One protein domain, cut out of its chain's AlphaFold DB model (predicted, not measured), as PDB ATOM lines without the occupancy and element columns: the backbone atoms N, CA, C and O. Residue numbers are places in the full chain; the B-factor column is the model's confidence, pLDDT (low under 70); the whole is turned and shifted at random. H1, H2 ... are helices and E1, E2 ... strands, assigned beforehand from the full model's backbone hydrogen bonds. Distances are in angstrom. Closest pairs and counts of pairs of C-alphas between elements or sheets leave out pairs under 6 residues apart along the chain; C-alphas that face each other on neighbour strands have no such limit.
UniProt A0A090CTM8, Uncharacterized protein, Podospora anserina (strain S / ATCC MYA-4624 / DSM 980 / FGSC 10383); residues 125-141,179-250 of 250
ATOM      1  N   ALA A 125     101.330  11.925  65.193       48.59
ATOM      2  CA  ALA A 125     101.542  12.409  66.547       48.59
ATOM      3  C   ALA A 125     102.767  11.705  67.131       48.59
ATOM      4  O   ALA A 125     102.727  10.507  67.417       48.59
ATOM      5  N   LEU A 126     103.858  12.448  67.321       53.22
ATOM      6  CA  LEU A 126     105.055  11.905  67.948       53.22
ATOM      7  C   LEU A 126     104.763  11.652  69.433       53.22
ATOM      8  O   LEU A 126     104.738  12.572  70.253       53.22
ATOM      9  N   CYS A 127     104.504  10.394  69.784       66.00
ATOM     10  CA  CYS A 127     104.286  10.003  71.167       66.00
ATOM     11  C   CYS A 127     105.618  10.084  71.925       66.00
ATOM     12  O   CYS A 127     106.433   9.167  71.874       66.00
ATOM     13  N   MET A 128     105.829  11.190  72.640       76.44
ATOM     14  CA  MET A 128     107.022  11.425  73.467       76.44
ATOM     15  C   MET A 128     106.947  10.731  74.838       76.44
ATOM     16  O   MET A 128     107.898  10.779  75.613       76.44
ATOM     17  N   ALA A 129     105.834  10.063  75.167       80.88
ATOM     18  CA  ALA A 129     105.676   9.375  76.446       80.88
ATOM     19  C   ALA A 129     106.726   8.258  76.597       80.88
ATOM     20  O   ALA A 129     106.677   7.231  75.908       80.88
ATOM     21  N   GLY A 130     107.686   8.493  77.493       81.25
ATOM     22  CA  GLY A 130     108.820   7.611  77.775       81.25
ATOM     23  C   GLY A 130     110.022   7.762  76.837       81.25
ATOM     24  O   GLY A 130     110.947   6.965  76.957       81.25
ATOM     25  N   ASP A 131     110.027   8.743  75.927       85.12
ATOM     26  CA  ASP A 131     111.152   9.018  75.021       85.12
ATOM     27  C   ASP A 131     112.269   9.809  75.730       85.12
ATOM     28  O   ASP A 131     111.984  10.652  76.586       85.12
ATOM     29  N   LYS A 132     113.541   9.578  75.379       82.31
ATOM     30  CA  LYS A 132     114.690  10.299  75.967       82.31
ATOM     31  C   LYS A 132     114.706  11.805  75.705       82.31
ATOM     32  O   LYS A 132     115.287  12.544  76.488       82.31
ATOM     33  N   SER A 133     114.079  12.258  74.623       81.00
ATOM     34  CA  SER A 133     114.000  13.668  74.223       81.00
ATOM     35  C   SER A 133     112.721  14.374  74.700       81.00
ATOM     36  O   SER A 133     112.487  15.537  74.370       81.00
ATOM     37  N   ALA A 134     111.889  13.696  75.499       83.50
ATOM     38  CA  ALA A 134     110.749  14.321  76.156       83.50
ATOM     39  C   ALA A 134     111.200  15.300  77.255       83.50
ATOM     40  O   ALA A 134     112.231  15.110  77.898       83.50
ATOM     41  N   LYS A 135     110.401  16.340  77.510       82.38
ATOM     42  CA  LYS A 135     110.657  17.275  78.613       82.38
ATOM     43  C   LYS A 135     110.179  16.665  79.931       82.38
ATOM     44  O   LYS A 135     108.979  16.517  80.135       82.38
ATOM     45  N   TYR A 136     111.118  16.351  80.820       84.81
ATOM     46  CA  TYR A 136     110.851  15.754  82.138       84.81
ATOM     47  C   TYR A 136     110.693  16.776  83.278       84.81
ATOM     48  O   TYR A 136     110.487  16.394  84.427       84.81
ATOM     49  N   GLN A 137     110.717  18.073  82.956       80.75
ATOM     50  CA  GLN A 137     110.464  19.192  83.871       80.75
ATOM     51  C   GLN A 137     108.967  19.300  84.222       80.75
ATOM     52  O   GLN A 137     108.283  20.247  83.837       80.75
ATOM     53  N   ILE A 138     108.440  18.289  84.914       78.94
ATOM     54  CA  ILE A 138     107.030  18.199  85.306       78.94
ATOM     55  C   ILE A 138     106.844  18.910  86.651       78.94
ATOM     56  O   ILE A 138     107.362  18.475  87.680       78.94
ATOM     57  N   GLY A 139     106.102  20.018  86.640       74.94
ATOM     58  CA  GLY A 139     105.755  20.761  87.850       74.94
ATOM     59  C   GLY A 139     104.662  20.085  88.685       74.94
ATOM     60  O   GLY A 139     103.969  19.171  88.238       74.94
ATOM     61  N   SER A 140     104.451  20.585  89.906       73.25
ATOM     62  CA  SER A 140     103.226  20.277  90.652       73.25
ATOM     63  C   SER A 140     102.014  20.780  89.868       73.25
ATOM     64  O   SER A 140     101.982  21.950  89.485       73.25
ATOM     65  N   SER A 141     100.991  19.938  89.708       71.56
ATOM     66  CA  SER A 141      99.723  20.313  89.066       71.56
ATOM     67  C   SER A 141      98.954  21.400  89.824       71.56
ATOM     68  O   SER A 141      97.982  21.932  89.300       71.56
ATOM     69  N   HIS A 179     102.559 -16.986  95.921       38.25
ATOM     70  CA  HIS A 179     102.346 -17.105  94.483       38.25
ATOM     71  C   HIS A 179     102.015 -15.748  93.828       38.25
ATOM     72  O   HIS A 179     102.371 -15.536  92.671       38.25
ATOM     73  N   ILE A 180     101.399 -14.797  94.551       38.84
ATOM     74  CA  ILE A 180     101.011 -13.477  94.004       38.84
ATOM     75  C   ILE A 180     102.253 -12.648  93.630       38.84
ATOM     76  O   ILE A 180     102.268 -11.940  92.624       38.84
ATOM     77  N   THR A 181     103.334 -12.781  94.397       41.19
ATOM     78  CA  THR A 181     104.618 -12.108  94.151       41.19
ATOM     79  C   THR A 181     105.477 -12.767  93.066       41.19
ATOM     80  O   THR A 181     106.454 -12.155  92.638       41.19
ATOM     81  N   LYS A 182     105.111 -13.956  92.555       43.25
ATOM     82  CA  LYS A 182     105.863 -14.671  91.500       43.25
ATOM     83  C   LYS A 182     105.534 -14.242  90.067       43.25
ATOM     84  O   LYS A 182     106.159 -14.726  89.127       43.25
ATOM     85  N   GLN A 183     104.625 -13.288  89.873       51.44
ATOM     86  CA  GLN A 183     104.556 -12.551  88.610       51.44
ATOM     87  C   GLN A 183     105.760 -11.601  88.538       51.44
ATOM     88  O   GLN A 183     105.699 -10.460  89.000       51.44
ATOM     89  N   GLY A 184     106.871 -12.103  87.985       57.47
ATOM     90  CA  GLY A 184     108.079 -11.316  87.719       57.47
ATOM     91  C   GLY A 184     107.776 -10.081  86.865       57.47
ATOM     92  O   GLY A 184     106.716  -9.998  86.241       57.47
ATOM     93  N   TYR A 185     108.693  -9.109  86.826       65.44
ATOM     94  CA  TYR A 185     108.442  -7.799  86.205       65.44
ATOM     95  C   TYR A 185     107.856  -7.887  84.784       65.44
ATOM     96  O   TYR A 185     106.902  -7.176  84.486       65.44
ATOM     97  N   ILE A 186     108.301  -8.847  83.965       75.75
ATOM     98  CA  ILE A 186     107.747  -9.130  82.628       75.75
ATOM     99  C   ILE A 186     106.236  -9.437  82.643       75.75
ATOM    100  O   ILE A 186     105.497  -8.937  81.798       75.75
ATOM    101  N   ALA A 187     105.739 -10.220  83.606       69.19
ATOM    102  CA  ALA A 187     104.312 -10.533  83.717       69.19
ATOM    103  C   ALA A 187     103.484  -9.302  84.137       69.19
ATOM    104  O   ALA A 187     102.378  -9.099  83.637       69.19
ATOM    105  N   LYS A 188     104.044  -8.440  84.999       73.81
ATOM    106  CA  LYS A 188     103.431  -7.153  85.367       73.81
ATOM    107  C   LYS A 188     103.404  -6.184  84.178       73.81
ATOM    108  O   LYS A 188     102.376  -5.556  83.941       73.81
ATOM    109  N   LEU A 189     104.487  -6.125  83.396       78.44
ATOM    110  CA  LEU A 189     104.588  -5.316  82.176       78.44
ATOM    111  C   LEU A 189     103.582  -5.763  81.105       78.44
ATOM    112  O   LEU A 189     102.840  -4.934  80.590       78.44
ATOM    113  N   ARG A 190     103.447  -7.072  80.842       77.00
ATOM    114  CA  ARG A 190     102.410  -7.599  79.930       77.00
ATOM    115  C   ARG A 190     100.994  -7.183  80.347       77.00
ATOM    116  O   ARG A 190     100.178  -6.849  79.496       77.00
ATOM    117  N   ARG A 191     100.707  -7.163  81.655       69.62
ATOM    118  CA  ARG A 191      99.393  -6.769  82.191       69.62
ATOM    119  C   ARG A 191      99.134  -5.257  82.141       69.62
ATOM    120  O   ARG A 191      97.974  -4.858  82.104       69.62
ATOM    121  N   ILE A 192     100.176  -4.420  82.174       75.81
ATOM    122  CA  ILE A 192     100.027  -2.960  82.061       75.81
ATOM    123  C   ILE A 192     100.038  -2.478  80.599       75.81
ATOM    124  O   ILE A 192      99.435  -1.449  80.321       75.81
ATOM    125  N   ASP A 193     100.617  -3.235  79.653       82.25
ATOM    126  CA  ASP A 193     100.549  -2.916  78.211       82.25
ATOM    127  C   ASP A 193      99.116  -2.966  77.663       82.25
ATOM    128  O   ASP A 193      98.730  -2.161  76.822       82.25
ATOM    129  N   GLN A 194      98.304  -3.878  78.206       77.56
ATOM    130  CA  GLN A 194      96.879  -4.030  77.896       77.56
ATOM    131  C   GLN A 194      95.999  -2.900  78.462       77.56
ATOM    132  O   GLN A 194      94.785  -2.913  78.263       77.56
ATOM    133  N   LYS A 195      96.573  -1.946  79.205       76.25
ATOM    134  CA  LYS A 195      95.848  -0.818  79.799       76.25
ATOM    135  C   LYS A 195      96.221   0.486  79.113       76.25
ATOM    136  O   LYS A 195      97.374   0.692  78.743       76.25
ATOM    137  N   TYR A 196      95.261   1.397  79.060       74.12
ATOM    138  CA  TYR A 196      95.500   2.794  78.721       74.12
ATOM    139  C   TYR A 196      95.432   3.663  79.978       74.12
ATOM    140  O   TYR A 196      94.708   3.355  80.926       74.12
ATOM    141  N   VAL A 197      96.211   4.738  79.980       76.94
ATOM    142  CA  VAL A 197      96.290   5.752  81.031       76.94
ATOM    143  C   VAL A 197      96.100   7.108  80.364       76.94
ATOM    144  O   VAL A 197      96.678   7.354  79.306       76.94
ATOM    145  N   VAL A 198      95.300   7.983  80.968       79.06
ATOM    146  CA  VAL A 198      95.231   9.391  80.563       79.06
ATOM    147  C   VAL A 198      96.265  10.161  81.374       79.06
ATOM    148  O   VAL A 198      96.187  10.197  82.599       79.06
ATOM    149  N   MET A 199      97.231  10.765  80.690       78.31
ATOM    150  CA  MET A 199      98.048  11.839  81.252       78.31
ATOM    151  C   MET A 199      97.299  13.149  81.032       78.31
ATOM    152  O   MET A 199      96.833  13.390  79.921       78.31
ATOM    153  N   TRP A 200      97.163  13.966  82.072       77.12
ATOM    154  CA  TRP A 200      96.480  15.256  82.011       77.12
ATOM    155  C   TRP A 200      97.452  16.361  82.405       77.12
ATOM    156  O   TRP A 200      98.026  16.298  83.493       77.12
ATOM    157  N   ASP A 201      97.618  17.349  81.532       77.25
ATOM    158  CA  ASP A 201      98.227  18.619  81.898       77.25
ATOM    159  C   ASP A 201      97.144  19.618  82.315       77.25
ATOM    160  O   ASP A 201      96.141  19.833  81.626       77.25
ATOM    161  N   GLU A 202      97.381  20.226  83.469       76.56
ATOM    162  CA  GLU A 202      96.477  21.153  84.128       76.56
ATOM    163  C   GLU A 202      96.704  22.606  83.685       76.56
ATOM    164  O   GLU A 202      95.783  23.414  83.809       76.56
ATOM    165  N   GLU A 203      97.876  22.929  83.117       73.88
ATOM    166  CA  GLU A 203      98.179  24.252  82.558       73.88
ATOM    167  C   GLU A 203      97.482  24.453  81.200       73.88
ATOM    168  O   GLU A 203      96.640  25.343  81.064       73.88
ATOM    169  N   ASP A 204      97.730  23.575  80.223       66.31
ATOM    170  CA  ASP A 204      97.093  23.620  78.898       66.31
ATOM    171  C   ASP A 204      95.650  23.075  78.874       66.31
ATOM    172  O   ASP A 204      94.953  23.230  77.863       66.31
ATOM    173  N   LYS A 205      95.203  22.390  79.941       67.44
ATOM    174  CA  LYS A 205      93.934  21.631  80.002       67.44
ATOM    175  C   LYS A 205      93.832  20.560  78.909       67.44
ATOM    176  O   LYS A 205      92.828  20.462  78.196       67.44
ATOM    177  N   ARG A 206      94.894  19.763  78.755       65.69
ATOM    178  CA  ARG A 206      95.043  18.758  77.687       65.69
ATOM    179  C   ARG A 206      95.248  17.360  78.251       65.69
ATOM    180  O   ARG A 206      95.970  17.164  79.221       65.69
ATOM    181  N   GLY A 207      94.625  16.380  77.598       65.88
ATOM    182  CA  GLY A 207      94.750  14.967  77.933       65.88
ATOM    183  C   GLY A 207      95.368  14.161  76.795       65.88
ATOM    184  O   GLY A 207      94.941  14.288  75.649       65.88
ATOM    185  N   TRP A 208      96.316  13.282  77.120       74.56
ATOM    186  CA  TRP A 208      96.892  12.303  76.194       74.56
ATOM    187  C   TRP A 208      96.584  10.887  76.674       74.56
ATOM    188  O   TRP A 208      96.895  10.526  77.811       74.56
ATOM    189  N   LEU A 209      95.992  10.067  75.804       75.00
ATOM    190  CA  LEU A 209      95.748   8.652  76.073       75.00
ATOM    191  C   LEU A 209      96.969   7.831  75.636       75.00
ATOM    192  O   LEU A 209      97.303   7.787  74.456       75.00
ATOM    193  N   VAL A 210      97.630   7.170  76.584       79.00
ATOM    194  CA  VAL A 210      98.878   6.424  76.357       79.00
ATOM    195  C   VAL A 210      98.780   4.991  76.878       79.00
ATOM    196  O   VAL A 210      98.086   4.719  77.857       79.00
ATOM    197  N   LYS A 211      99.494   4.050  76.246       81.94
ATOM    198  CA  LYS A 211      99.640   2.683  76.777       81.94
ATOM    199  C   LYS A 211     100.336   2.699  78.140       81.94
ATOM    200  O   LYS A 211     101.290   3.449  78.352       81.94
ATOM    201  N   GLY A 212      99.915   1.820  79.045       81.31
ATOM    202  CA  GLY A 212     100.391   1.783  80.427       81.31
ATOM    203  C   GLY A 212     101.882   1.458  80.586       81.31
ATOM    204  O   GLY A 212     102.508   1.923  81.536       81.31
ATOM    205  N   THR A 213     102.482   0.732  79.640       88.38
ATOM    206  CA  THR A 213     103.939   0.512  79.545       88.38
ATOM    207  C   THR A 213     104.700   1.805  79.258       88.38
ATOM    208  O   THR A 213     105.653   2.125  79.967       88.38
ATOM    209  N   ARG A 214     104.244   2.591  78.273       85.31
ATOM    210  CA  ARG A 214     104.815   3.910  77.950       85.31
ATOM    211  C   ARG A 214     104.608   4.910  79.085       85.31
ATOM    212  O   ARG A 214     105.527   5.654  79.414       85.31
ATOM    213  N   ALA A 215     103.441   4.875  79.732       88.31
ATOM    214  CA  ALA A 215     103.155   5.696  80.904       88.31
ATOM    215  C   ALA A 215     104.119   5.399  82.066       88.31
ATOM    216  O   ALA A 215     104.690   6.321  82.643       88.31
ATOM    217  N   LEU A 216     104.348   4.116  82.367       90.06
ATOM    218  CA  LEU A 216     105.289   3.691  83.404       90.06
ATOM    219  C   LEU A 216     106.728   4.130  83.091       90.06
ATOM    220  O   LEU A 216     107.398   4.662  83.972       90.06
ATOM    221  N   LEU A 217     107.189   3.960  81.846       89.69
ATOM    222  CA  LEU A 217     108.528   4.392  81.427       89.69
ATOM    223  C   LEU A 217     108.715   5.912  81.563       89.69
ATOM    224  O   LEU A 217     109.755   6.361  82.040       89.69
ATOM    225  N   HIS A 218     107.704   6.700  81.189       89.88
ATOM    226  CA  HIS A 218     107.735   8.157  81.328       89.88
ATOM    227  C   HIS A 218     107.844   8.591  82.797       89.88
ATOM    228  O   HIS A 218     108.670   9.440  83.118       89.88
ATOM    229  N   LEU A 219     107.083   7.961  83.701       89.44
ATOM    230  CA  LEU A 219     107.151   8.236  85.141       89.44
ATOM    231  C   LEU A 219     108.512   7.865  85.752       89.44
ATOM    232  O   LEU A 219     109.017   8.598  86.597       89.44
ATOM    233  N   VAL A 220     109.129   6.760  85.316       89.38
ATOM    234  CA  VAL A 220     110.474   6.370  85.776       89.38
ATOM    235  C   VAL A 220     111.521   7.394  85.333       89.38
ATOM    236  O   VAL A 220     112.306   7.842  86.164       89.38
ATOM    237  N   ARG A 221     111.509   7.824  84.063       88.12
ATOM    238  CA  ARG A 221     112.439   8.857  83.571       88.12
ATOM    239  C   ARG A 221     112.222  10.208  84.261       88.12
ATOM    240  O   ARG A 221     113.198  10.821  84.672       88.12
ATOM    241  N   ALA A 222     110.969  10.616  84.484       88.19
ATOM    242  CA  ALA A 222     110.642  11.818  85.259       88.19
ATOM    243  C   ALA A 222     111.183  11.749  86.696       88.19
ATOM    244  O   ALA A 222     111.757  12.714  87.190       88.19
ATOM    245  N   SER A 223     111.039  10.594  87.356       86.69
ATOM    246  CA  SER A 223     111.581  10.388  88.702       86.69
ATOM    247  C   SER A 223     113.106  10.449  88.729       86.69
ATOM    248  O   SER A 223     113.654  10.973  89.691       86.69
ATOM    249  N   LEU A 224     113.793   9.911  87.715       86.75
ATOM    250  CA  LEU A 224     115.256   9.948  87.644       86.75
ATOM    251  C   LEU A 224     115.770  11.369  87.392       86.75
ATOM    252  O   LEU A 224     116.680  11.798  88.092       86.75
ATOM    253  N   GLU A 225     115.149  12.117  86.476       85.56
ATOM    254  CA  GLU A 225     115.509  13.521  86.236       85.56
ATOM    255  C   GLU A 225     115.273  14.379  87.491       85.56
ATOM    256  O   GLU A 225     116.100  15.215  87.830       85.56
ATOM    257  N   HIS A 226     114.202  14.122  88.252       83.00
ATOM    258  CA  HIS A 226     113.989  14.798  89.534       83.00
ATOM    259  C   HIS A 226     115.042  14.418  90.588       83.00
ATOM    260  O   HIS A 226     115.552  15.293  91.281       83.00
ATOM    261  N   CYS A 227     115.414  13.134  90.691       83.25
ATOM    262  CA  CYS A 227     116.457  12.672  91.616       83.25
ATOM    263  C   CYS A 227     117.852  13.244  91.307       83.25
ATOM    264  O   CYS A 227     118.686  13.321  92.208       83.25
ATOM    265  N   ARG A 228     118.112  13.634  90.054       81.25
ATOM    266  CA  ARG A 228     119.386  14.212  89.608       81.25
ATOM    267  C   ARG A 228     119.691  15.565  90.253       81.25
ATOM    268  O   ARG A 228     120.848  15.821  90.568       81.25
ATOM    269  N   ASP A 229     118.660  16.382  90.471       80.06
ATOM    270  CA  ASP A 229     118.763  17.741  91.032       80.06
ATOM    271  C   ASP A 229     118.244  17.820  92.492       80.06
ATOM    272  O   ASP A 229     118.168  18.893  93.094       80.06
ATOM    273  N   ASP A 230     117.877  16.675  93.074       79.19
ATOM    274  CA  ASP A 230     117.411  16.498  94.455       79.19
ATOM    275  C   ASP A 230     118.594  16.377  95.451       79.19
ATOM    276  O   ASP A 230     119.770  16.270  95.090       79.19
ATOM    277  N   LYS A 231     118.286  16.365  96.753       78.62
ATOM    278  CA  LYS A 231     119.222  16.068  97.859       78.62
ATOM    279  C   LYS A 231     119.997  14.738  97.723       78.62
ATOM    280  O   LYS A 231     120.976  14.564  98.439       78.62
ATOM    281  N   PHE A 232     119.571  13.810  96.861       76.06
ATOM    282  CA  PHE A 232     120.266  12.553  96.548       76.06
ATOM    283  C   PHE A 232     121.163  12.617  95.297       76.06
ATOM    284  O   PHE A 232     121.729  11.596  94.906       76.06
ATOM    285  N   SER A 233     121.335  13.795  94.693       79.62
ATOM    286  CA  SER A 233     122.192  14.044  93.520       79.62
ATOM    287  C   SER A 233     123.613  13.469  93.626       79.62
ATOM    288  O   SER A 233     124.153  12.996  92.628       79.62
ATOM    289  N   SER A 234     124.210  13.426  94.825       80.31
ATOM    290  CA  SER A 234     125.539  12.832  95.060       80.31
ATOM    291  C   SER A 234     125.607  11.317  94.834       80.31
ATOM    292  O   SER A 234     126.675  10.798  94.526       80.31
ATOM    293  N   GLU A 235     124.479  10.615  94.964       82.81
ATOM    294  CA  GLU A 235     124.345   9.163  94.778       82.81
ATOM    295  C   GLU A 235     123.736   8.811  93.403       82.81
ATOM    296  O   GLU A 235     123.369   7.662  93.140       82.81
ATOM    297  N   PHE A 236     123.572   9.796  92.511       83.88
ATOM    298  CA  PHE A 236     122.936   9.598  91.211       83.88
ATOM    299  C   PHE A 236     123.908   8.967  90.199       83.88
ATOM    300  O   PHE A 236     124.672   9.646  89.519       83.88
ATOM    301  N   LEU A 237     123.858   7.636  90.086       83.19
ATOM    302  CA  LEU A 237     124.753   6.838  89.232       83.19
ATOM    303  C   LEU A 237     124.231   6.575  87.802       83.19
ATOM    304  O   LEU A 237     124.872   5.848  87.044       83.19
ATOM    305  N   TYR A 238     123.050   7.080  87.431       82.19
ATOM    306  CA  TYR A 238     122.401   6.718  86.165       82.19
ATOM    307  C   TYR A 238     122.812   7.641  85.006       82.19
ATOM    308  O   TYR A 238     122.430   8.809  84.970       82.19
ATOM    309  N   ASP A 239     123.536   7.106  84.021       81.75
ATOM    310  CA  ASP A 239     123.814   7.809  82.764       81.75
ATOM    311  C   ASP A 239     122.742   7.505  81.705       81.75
ATOM    312  O   ASP A 239     122.601   6.376  81.229       81.75
ATOM    313  N   PHE A 240     122.017   8.546  81.290       76.62
ATOM    314  CA  PHE A 240     121.023   8.479  80.218       76.62
ATOM    315  C   PHE A 240     121.628   8.152  78.841       76.62
ATOM    316  O   PHE A 240     120.905   7.673  77.968       76.62
ATOM    317  N   ASN A 241     122.924   8.405  78.622       79.88
ATOM    318  CA  ASN A 241     123.595   8.119  77.348       79.88
ATOM    319  C   ASN A 241     124.010   6.647  77.218       79.88
ATOM    320  O   ASN A 241     124.082   6.136  76.102       79.88
ATOM    321  N   ALA A 242     124.228   5.959  78.342       83.31
ATOM    322  CA  ALA A 242     124.544   4.533  78.392       83.31
ATOM    323  C   ALA A 242     123.311   3.616  78.223       83.31
ATOM    324  O   ALA A 242     123.450   2.393  78.194       83.31
ATOM    325  N   PHE A 243     122.097   4.174  78.135       81.12
ATOM    326  CA  PHE A 243     120.863   3.407  77.972       81.12
ATOM    327  C   PHE A 243     120.521   3.180  76.489       81.12
ATOM    328  O   PHE A 243     120.149   4.110  75.769       81.12
ATOM    329  N   GLU A 244     120.606   1.927  76.035       79.25
ATOM    330  CA  GLU A 244     120.223   1.544  74.672       79.25
ATOM    331  C   GLU A 244     118.694   1.534  74.487       79.25
ATOM    332  O   GLU A 244     117.959   0.815  75.168       79.25
ATOM    333  N   GLU A 245     118.207   2.323  73.527       76.38
ATOM    334  CA  GLU A 245     116.790   2.370  73.152       76.38
ATOM    335  C   GLU A 245     116.450   1.256  72.136       76.38
ATOM    336  O   GLU A 245     117.240   0.993  71.224       76.38
ATOM    337  N   PRO A 246     115.264   0.626  72.208       68.94
ATOM    338  CA  PRO A 246     114.835  -0.355  71.212       68.94
ATOM    339  C   PRO A 246     114.592   0.295  69.836       68.94
ATOM    340  O   PRO A 246     113.911   1.312  69.726       68.94
ATOM    341  N   ASN A 247     115.072  -0.346  68.762       56.47
ATOM    342  CA  ASN A 247     115.017   0.179  67.383       56.47
ATOM    343  C   ASN A 247     113.600   0.368  66.791       56.47
ATOM    344  O   ASN A 247     113.450   0.962  65.725       56.47
ATOM    345  N   THR A 248     112.551  -0.134  67.443       54.41
ATOM    346  CA  THR A 248     111.159   0.017  66.996       54.41
ATOM    347  C   THR A 248     110.523   1.289  67.552       54.41
ATOM    348  O   THR A 248     110.092   1.320  68.708       54.41
ATOM    349  N   ARG A 249     110.380   2.314  66.703       46.94
ATOM    350  CA  ARG A 249     109.412   3.398  66.932       46.94
ATOM    351  C   ARG A 249     107.999   2.855  66.674       46.94
ATOM    352  O   ARG A 249     107.717   2.430  65.556       46.94
ATOM    353  N   PHE A 250     107.163   2.853  67.715       43.34
ATOM    354  CA  PHE A 250     105.726   2.542  67.676       43.34
ATOM    355  C   PHE A 250     104.903   3.818  67.872       43.34
ATOM    356  O   PHE A 250     105.207   4.546  68.855       43.34
TER     357      PHE A 250
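What this domain is: This is residues 125 to 141 and 179 to 250 of the 250 residues of an uncharacterized protein of Podospora anserina (strain S / ATCC MYA-4624 / DSM 980 / FGSC 10383) (UniProt A0A090CTM8). A two-stranded hairpin, E1 and E2, and the long helix H2 make a V, joined where E2 passes straight into H2 at residues 211 and 212, and the short helix H1 sits at that corner at a steep angle to H2. Two long stretches with no named element complete the picture: residues 125 to 141 pass by H2, residues 229 to 250 fold back from its far end, and residues 179 to 187 stick out on the side of H1. The printed part has 89 residues, with two named helices and two named strands in the order H1, E1, E2, H2; the sheet has the order E1 - E2 and is antiparallel. The class is mixed, helices and strands, with under half of the residues in named elements. The whole is only just loose, close to compact, with a radius of gyration of the C-alphas of 15.0 A and spans of 37 by 35 by 29 A.

How they stand to each other: Look first at residues 125 to 141, which hold no named element. After the cut comes H1, residues 185 to 193, and a tight link of 2 residues leads to E1, residues 196 to 201. A tight link of 4 residues joins E1 to E2, residues 206 to 211. These two form an antiparallel hairpin, with 154 degrees between their directions; N 199 and O 208 are 2.9 A apart and N 197 and O 210 2.8 A, both within hydrogen-bond range. E2 is followed with no residue between by H2, residues 212 to 228. H1 and H2 touch, H2 with residues 212 to 213 alone; their closest C-alphas, those of Asp 193 and Thr 213, are 5.0 A apart. Their lines stand at a steep tilt of 64 degrees, opposite ways. The closest C-alphas of E1 and H2 are those of Tyr 196 and Gly 212, 5.3 A apart. In H1 and H2 every O i to N i+4 pair is within hydrogen-bond range.

Where its parts are: Find C-alpha 185 at (108.442, -7.799, 86.205), where H1 begins; it runs 12.2 A to C-alpha 193. E1 runs 16.4 A from C-alpha 196 to C-alpha 201, and E2 16.7 A from C-alpha 206 to C-alpha 211. From C-alpha 212 at (100.391, 1.783, 80.427), H2 runs 24.5 A to C-alpha 228 at (119.386, 14.212, 89.608).

The domain as a whole: The C-alphas farthest apart are those of His 179 and Asp 204, 43.9 A. Residues 142 to 178 are not printed, and C-alphas 141 and 179 are 37.9 A apart across this cut. Residues 179 to 187, of which 185 to 187 belong to H1, stand free. The mean pLDDT of the printed part is 75.0; look for values under 70 at, among others, residues 125 to 127, 179 to 185, 204 to 207 and 246 to 250.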